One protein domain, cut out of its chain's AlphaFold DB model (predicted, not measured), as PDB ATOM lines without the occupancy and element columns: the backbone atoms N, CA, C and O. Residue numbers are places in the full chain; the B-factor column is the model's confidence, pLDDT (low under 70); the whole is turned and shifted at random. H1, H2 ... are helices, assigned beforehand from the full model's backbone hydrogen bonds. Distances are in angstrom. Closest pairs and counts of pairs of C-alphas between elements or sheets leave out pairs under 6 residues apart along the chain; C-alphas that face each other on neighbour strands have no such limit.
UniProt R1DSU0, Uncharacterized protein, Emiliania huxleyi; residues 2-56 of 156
ATOM      1  N   CYS A   2       8.309  27.114  21.814       87.56
ATOM      2  CA  CYS A   2       9.498  26.301  22.151       87.56
ATOM      3  C   CYS A   2      10.843  26.667  21.473       87.56
ATOM      4  O   CYS A   2      11.853  26.649  22.172       87.56
ATOM      5  N   PRO A   3      10.917  27.022  20.168       84.19
ATOM      6  CA  PRO A   3      12.200  27.374  19.543       84.19
ATOM      7  C   PRO A   3      12.872  28.607  20.168       84.19
ATOM      8  O   PRO A   3      14.084  28.621  20.340       84.19
ATOM      9  N   ARG A   4      12.087  29.621  20.562       86.38
ATOM     10  CA  ARG A   4      12.605  30.827  21.227       86.38
ATOM     11  C   ARG A   4      13.102  30.541  22.641       86.38
ATOM     12  O   ARG A   4      14.141  31.060  23.019       86.38
ATOM     13  N   TRP A   5      12.384  29.721  23.402       89.50
ATOM     14  CA  TRP A   5      12.800  29.319  24.750       89.50
ATOM     15  C   TRP A   5      14.069  28.466  24.726       89.50
ATOM     16  O   TRP A   5      15.010  28.747  25.463       89.50
ATOM     17  N   ALA A   6      14.164  27.505  23.807       85.75
ATOM     18  CA  ALA A   6      15.398  26.747  23.615       85.75
ATOM     19  C   ALA A   6      16.584  27.657  23.245       85.75
ATOM     20  O   ALA A   6      17.655  27.523  23.830       85.75
ATOM     21  N   ALA A   7      16.375  28.632  22.350       81.75
ATOM     22  CA  ALA A   7      17.394  29.622  21.994       81.75
ATOM     23  C   ALA A   7      17.762  30.574  23.153       81.75
ATOM     24  O   ALA A   7      18.882  31.070  23.201       81.75
ATOM     25  N   ALA A   8      16.854  30.812  24.104       86.81
ATOM     26  CA  ALA A   8      17.086  31.636  25.296       86.81
ATOM     27  C   ALA A   8      17.794  30.886  26.452       86.81
ATOM     28  O   ALA A   8      17.991  31.444  27.541       86.81
ATOM     29  N   GLY A   9      18.179  29.624  26.228       85.12
ATOM     30  CA  GLY A   9      18.849  28.789  27.227       85.12
ATOM     31  C   GLY A   9      17.900  28.144  28.239       85.12
ATOM     32  O   GLY A   9      18.342  27.692  29.294       85.12
ATOM     33  N   GLU A  10      16.599  28.066  27.946       90.12
ATOM     34  CA  GLU A  10      15.635  27.383  28.828       90.12
ATOM     35  C   GLU A  10      15.925  25.880  28.948       90.12
ATOM     36  O   GLU A  10      15.548  25.245  29.930       90.12
ATOM     37  N   CYS A  11      16.649  25.321  27.977       87.62
ATOM     38  CA  CYS A  11      17.147  23.951  28.016       87.62
ATOM     39  C   CYS A  11      18.121  23.680  29.171       87.62
ATOM     40  O   CYS A  11      18.220  22.525  29.575       87.62
ATOM     41  N   ASP A  12      18.767  24.715  29.718       83.75
ATOM     42  CA  ASP A  12      19.658  24.628  30.881       83.75
ATOM     43  C   ASP A  12      18.963  25.097  32.161       83.75
ATOM     44  O   ASP A  12      19.041  24.452  33.204       83.75
ATOM     45  N   LYS A  13      18.257  26.229  32.075       89.69
ATOM     46  CA  LYS A  13      17.636  26.884  33.235       89.69
ATOM     47  C   LYS A  13      16.433  26.110  33.760       89.69
ATOM     48  O   LYS A  13      16.225  26.050  34.965       89.69
ATOM     49  N   ASN A  14      15.655  25.513  32.856       89.88
ATOM     50  CA  ASN A  14      14.335  24.963  33.144       89.88
ATOM     51  C   ASN A  14      14.138  23.597  32.464       89.88
ATOM     52  O   ASN A  14      13.139  23.344  31.785       89.88
ATOM     53  N   VAL A  15      15.093  22.681  32.676       86.50
ATOM     54  CA  VAL A  15      15.144  21.346  32.046       86.50
ATOM     55  C   VAL A  15      13.824  20.576  32.184       86.50
ATOM     56  O   VAL A  15      13.341  20.004  31.208       86.50
ATOM     57  N   ALA A  16      13.221  20.557  33.377       89.69
ATOM     58  CA  ALA A  16      11.971  19.834  33.630       89.69
ATOM     59  C   ALA A  16      10.787  20.441  32.860       89.69
ATOM     60  O   ALA A  16      10.045  19.721  32.195       89.69
ATOM     61  N   PHE A  17      10.660  21.771  32.874       92.75
ATOM     62  CA  PHE A  17       9.628  22.482  32.120       92.75
ATOM     63  C   PHE A  17       9.781  22.257  30.615       92.75
ATOM     64  O   PHE A  17       8.800  21.949  29.937       92.75
ATOM     65  N   MET A  18      11.010  22.354  30.097       90.50
ATOM     66  CA  MET A  18      11.297  22.136  28.682       90.50
ATOM     67  C   MET A  18      11.082  20.682  28.265       90.50
ATOM     68  O   MET A  18      10.615  20.448  27.157       90.50
ATOM     69  N   ARG A  19      11.351  19.694  29.125       86.56
ATOM     70  CA  ARG A  19      11.030  18.288  28.830       86.56
ATOM     71  C   ARG A  19       9.527  18.055  28.691       86.56
ATOM     72  O   ARG A  19       9.124  17.382  27.751       86.56
ATOM     73  N   SER A  20       8.717  18.636  29.572       91.25
ATOM     74  CA  SER A  20       7.263  18.426  29.559       91.25
ATOM     75  C   SER A  20       6.546  19.247  28.488       91.25
ATOM     76  O   SER A  20       5.639  18.746  27.832       91.25
ATOM     77  N   ASN A  21       6.955  20.498  28.276       92.19
ATOM     78  CA  ASN A  21       6.256  21.420  27.377       92.19
ATOM     79  C   ASN A  21       6.908  21.512  25.987       92.19
ATOM     80  O   ASN A  21       6.283  21.980  25.038       92.19
ATOM     81  N   CYS A  22       8.164  21.072  25.853       90.62
ATOM     82  CA  CYS A  22       8.965  21.182  24.633       90.62
ATOM     83  C   CYS A  22       9.888  19.952  24.409       90.62
ATOM     84  O   CYS A  22      11.095  20.123  24.193       90.62
ATOM     85  N   PRO A  23       9.363  18.708  24.401       84.25
ATOM     86  CA  PRO A  23      10.150  17.466  24.485       84.25
ATOM     87  C   PRO A  23      11.214  17.284  23.388       84.25
ATOM     88  O   PRO A  23      12.213  16.611  23.610       84.25
ATOM     89  N   GLY A  24      11.048  17.920  22.221       83.94
ATOM     90  CA  GLY A  24      11.989  17.877  21.090       83.94
ATOM     91  C   GLY A  24      12.831  19.144  20.886       83.94
ATOM     92  O   GLY A  24      13.445  19.314  19.826       83.94
ATOM     93  N   ALA A  25      12.791  20.094  21.823       86.25
ATOM     94  CA  ALA A  25      13.497  21.370  21.693       86.25
ATOM     95  C   ALA A  25      14.925  21.315  22.252       86.25
ATOM     96  O   ALA A  25      15.805  21.977  21.713       86.25
ATOM     97  N   CYS A  26      15.154  20.488  23.275       85.75
ATOM     98  CA  CYS A  26      16.436  20.383  23.978       85.75
ATOM     99  C   CYS A  26      17.161  19.055  23.736       85.75
ATOM    100  O   CYS A  26      18.151  18.768  24.410       85.75
ATOM    101  N   VAL A  27      16.636  18.206  22.845       85.81
ATOM    102  CA  VAL A  27      17.148  16.856  22.595       85.81
ATOM    103  C   VAL A  27      17.378  16.591  21.117       85.81
ATOM    104  O   VAL A  27      16.727  17.188  20.258       85.81
ATOM    105  N   ASP A  28      18.285  15.661  20.838       87.12
ATOM    106  CA  ASP A  28      18.320  14.998  19.542       87.12
ATOM    107  C   ASP A  28      17.088  14.100  19.433       87.12
ATOM    108  O   ASP A  28      16.781  13.331  20.343       87.12
ATOM    109  N   VAL A  29      16.343  14.261  18.343       81.31
ATOM    110  CA  VAL A  29      15.141  13.468  18.045       81.31
ATOM    111  C   VAL A  29      15.457  12.283  17.124       81.31
ATOM    112  O   VAL A  29      14.582  11.469  16.847       81.31
ATOM    113  N   ALA A  30      16.688  12.196  16.614       77.31
ATOM    114  CA  ALA A  30      17.255  10.970  16.053       77.31
ATOM    115  C   ALA A  30      18.017  10.194  17.142       77.31
ATOM    116  O   ALA A  30      18.343  10.764  18.182       77.31
ATOM    117  N   SER A  31      18.303   8.904  16.904       73.44
ATOM    118  CA  SER A  31      19.155   8.120  17.812       73.44
ATOM    119  C   SER A  31      20.453   8.882  18.094       73.44
ATOM    120  O   SER A  31      21.098   9.360  17.154       73.44
ATOM    121  N   ALA A  32      20.814   8.997  19.374       66.12
ATOM    122  CA  ALA A  32      22.003   9.715  19.822       66.12
ATOM    123  C   ALA A  32      23.272   9.198  19.125       66.12
ATOM    124  O   ALA A  32      24.131   9.996  18.745       66.12
ATOM    125  N   ASP A  33      23.327   7.892  18.854       73.12
ATOM    126  CA  ASP A  33      24.447   7.239  18.170       73.12
ATOM    127  C   ASP A  33      24.635   7.774  16.745       73.12
ATOM    128  O   ASP A  33      25.750   8.057  16.312       73.12
ATOM    129  N   ASN A  34      23.535   8.005  16.025       85.00
ATOM    130  CA  ASN A  34      23.596   8.539  14.667       85.00
ATOM    131  C   ASN A  34      24.003  10.014  14.664       85.00
ATOM    132  O   ASN A  34      24.800  10.430  13.827       85.00
ATOM    133  N   CYS A  35      23.497  10.804  15.613       90.12
ATOM    134  CA  CYS A  35      23.872  12.209  15.718       90.12
ATOM    135  C   CYS A  35      25.361  12.385  16.033       90.12
ATOM    136  O   CYS A  35      26.003  13.217  15.394       90.12
ATOM    137  N   ALA A  36      25.920  11.578  16.940       88.56
ATOM    138  CA  ALA A  36      27.344  11.609  17.268       88.56
ATOM    139  C   ALA A  36      28.226  11.247  16.061       88.56
ATOM    140  O   ALA A  36      29.179  11.960  15.751       88.56
ATOM    141  N   VAL A  37      27.882  10.179  15.332       92.06
ATOM    142  CA  VAL A  37      28.631   9.750  14.138       92.06
ATOM    143  C   VAL A  37      28.571  10.801  13.027       92.06
ATOM    144  O   VAL A  37      29.583  11.101  12.392       92.06
ATOM    145  N   TRP A  38      27.400  11.388  12.787       92.12
ATOM    146  CA  TRP A  38      27.225  12.424  11.770       92.12
ATOM    147  C   TRP A  38      27.902  13.743  12.149       92.12
ATOM    148  O   TRP A  38      28.458  14.416  11.283       92.12
ATOM    149  N   GLU A  39      27.932  14.107  13.428       90.81
ATOM    150  CA  GLU A  39      28.696  15.272  13.880       90.81
ATOM    151  C   GLU A  39      30.200  15.068  13.744       90.81
ATOM    152  O   GLU A  39      30.857  15.948  13.192       90.81
ATOM    153  N   ALA A  40      30.721  13.896  14.113       91.12
ATOM    154  CA  ALA A  40      32.124  13.550  13.892       91.12
ATOM    155  C   ALA A  40      32.497  13.576  12.400       91.12
ATOM    156  O   ALA A  40      33.616  13.934  12.035       91.12
ATOM    157  N   ALA A  41      31.550  13.245  11.519       90.38
ATOM    158  CA  ALA A  41      31.735  13.395  10.083       90.38
ATOM    159  C   ALA A  41      31.688  14.872   9.628       90.38
ATOM    160  O   ALA A  41      32.157  15.190   8.535       90.38
ATOM    161  N   GLY A  42      31.130  15.794  10.410       92.81
ATOM    162  CA  GLY A  42      30.958  17.205  10.044       92.81
ATOM    163  C   GLY A  42      29.624  17.520   9.358       92.81
ATOM    164  O   GLY A  42      29.507  18.524   8.653       92.81
ATOM    165  N   GLU A  43      28.600  16.685   9.544       94.12
ATOM    166  CA  GLU A  43      27.267  16.902   8.966       94.12
ATOM    167  C   GLU A  43      26.577  18.156   9.520       94.12
ATOM    168  O   GLU A  43      25.742  18.732   8.833       94.12
ATOM    169  N   CYS A  44      26.929  18.644  10.717       91.69
ATOM    170  CA  CYS A  44      26.384  19.910  11.230       91.69
ATOM    171  C   CYS A  44      26.707  21.098  10.302       91.69
ATOM    172  O   CYS A  44      25.918  22.032  10.204       91.69
ATOM    173  N   THR A  45      27.830  21.032   9.578       92.19
ATOM    174  CA  THR A  45      28.245  22.051   8.602       92.19
ATOM    175  C   THR A  45      27.827  21.678   7.184       92.19
ATOM    176  O   THR A  45      27.404  22.538   6.418       92.19
ATOM    177  N   ARG A  46      27.942  20.393   6.818       92.06
ATOM    178  CA  ARG A  46      27.667  19.905   5.454       92.06
ATOM    179  C   ARG A  46      26.170  19.729   5.170       92.06
ATOM    180  O   ARG A  46      25.747  19.887   4.030       92.06
ATOM    181  N   ASN A  47      25.370  19.447   6.196       88.69
ATOM    182  CA  ASN A  47      23.923  19.253   6.121       88.69
ATOM    183  C   ASN A  47      23.196  19.892   7.331       88.69
ATOM    184  O   ASN A  47      22.533  19.205   8.125       88.69
ATOM    185  N   PRO A  48      23.293  21.225   7.484       89.50
ATOM    186  CA  PRO A  48      22.807  21.934   8.666       89.50
ATOM    187  C   PRO A  48      21.290  21.825   8.822       89.50
ATOM    188  O   PRO A  48      20.791  21.710   9.934       89.50
ATOM    189  N   PHE A  49      20.524  21.801   7.729       89.44
ATOM    190  CA  PHE A  49      19.066  21.710   7.815       89.44
ATOM    191  C   PHE A  49      18.604  20.397   8.459       89.44
ATOM    192  O   PHE A  49      17.789  20.401   9.387       89.44
ATOM    193  N   PHE A  50      19.134  19.262   7.995       90.38
ATOM    194  CA  PHE A  50      18.783  17.956   8.547       90.38
ATOM    195  C   PHE A  50      19.275  17.821   9.986       90.38
ATOM    196  O   PHE A  50      18.514  17.430  10.878       90.38
ATOM    197  N   MET A  51      20.528  18.204  10.220       89.00
ATOM    198  CA  MET A  51      21.153  18.069  11.522       89.00
ATOM    199  C   MET A  51      20.531  19.005  12.562       89.00
ATOM    200  O   MET A  51      20.246  18.568  13.667       89.00
ATOM    201  N   HIS A  52      20.161  20.239  12.223       87.06
ATOM    202  CA  HIS A  52      19.431  21.119  13.145       87.06
ATOM    203  C   HIS A  52      17.986  20.671  13.384       87.06
ATOM    204  O   HIS A  52      17.379  21.023  14.392       87.06
ATOM    205  N   LYS A  53      17.397  19.882  12.481       86.56
ATOM    206  CA  LYS A  53      16.057  19.321  12.691       86.56
ATOM    207  C   LYS A  53      16.091  18.085  13.588       86.56
ATOM    208  O   LYS A  53      15.167  17.898  14.383       86.56
ATOM    209  N   ARG A  54      17.122  17.246  13.449       87.56
ATOM    210  CA  ARG A  54      17.194  15.895  14.036       87.56
ATOM    211  C   ARG A  54      18.197  15.771  15.187       87.56
ATOM    212  O   ARG A  54      17.919  15.048  16.137       87.56
ATOM    213  N   CYS A  55      19.300  16.501  15.116       89.62
ATOM    214  CA  CYS A  55      20.471  16.444  15.990       89.62
ATOM    215  C   CYS A  55      20.752  17.809  16.643       89.62
ATOM    216  O   CYS A  55      21.855  18.359  16.576       89.62
ATOM    217  N   LYS A  56      19.708  18.385  17.249       86.88
ATOM    218  CA  LYS A  56      19.730  19.735  17.814       86.88
ATOM    219  C   LYS A  56      20.767  19.916  18.912       86.88
ATOM    220  O   LYS A  56      21.481  20.914  18.926       86.88
TER     221      LYS A  56
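AT A GLANCE: This is residues 2 to 56 of the 156 residues of an uncharacterized protein of Emiliania huxleyi (UniProt R1DSU0). Two small lobes of three short helices each, H1 to H3 and H4 to H6, are joined by the ten-residue link 22 to 31. In each lobe two helices run opposite ways, H1 with H3 and H4 with H6, with a four-residue helix between them in the chain. The printed part has 55 residues with six named helices, H1 to H6 in order, and no named strand; the class is all helix. It is only just compact, close to loose, with a radius of gyration of the C-alphas of 11.9 A, and elongated, spanning 32 by 19 by 14 A.

HOW THE PARTS SIT: H1, residues 2 to 7, and H3, residues 15 to 21, only just touch, with 3 pairs of C-alphas within 8 A. The closest C-alphas are those of Cys 2 and Asn 21, 7.9 A apart; the tilt is a shallow 25 degrees, opposite ways. H2, residues 10 to 13, is close to H3 but not clearly touching, with C-alphas 11 and 18 closest at 6.2 A. H4, residues 32 to 41, and H6, residues 48 to 54, are close but not clearly touching, at a shallow tilt of 13 degrees, opposite ways; C-alphas 35 and 51 are closest at 7.7 A. H5, residues 43 to 46, and H6 only just touch, with 3 pairs within 8 A, and only at the corner; C-alphas 44 and 51 are closest at 5.6 A. H3 and H4 are apart. Every O i to N i+4 pair is within hydrogen-bond range in H1, H3, H4 and H6; H2 and H5 are too short for such a pair.

IN THESE COORDINATES: H1 begins at C-alpha 2, (9.498, 26.301, 22.151). H3 is 10.0 A long. H4, the longest helix with 10 residues, measures 14.3 A from C-alpha 32, (22.003, 9.715, 19.822). H6, 9.8 A long, ends at C-alpha 54, (17.194, 15.895, 14.036).

THE WHOLE: The C-alphas of Phe 17 and Ala 41 are farthest apart, at 32.5 A. The printed part has no cut and no long link. Its mean pLDDT is 87.3; residue 32 alone is under 70.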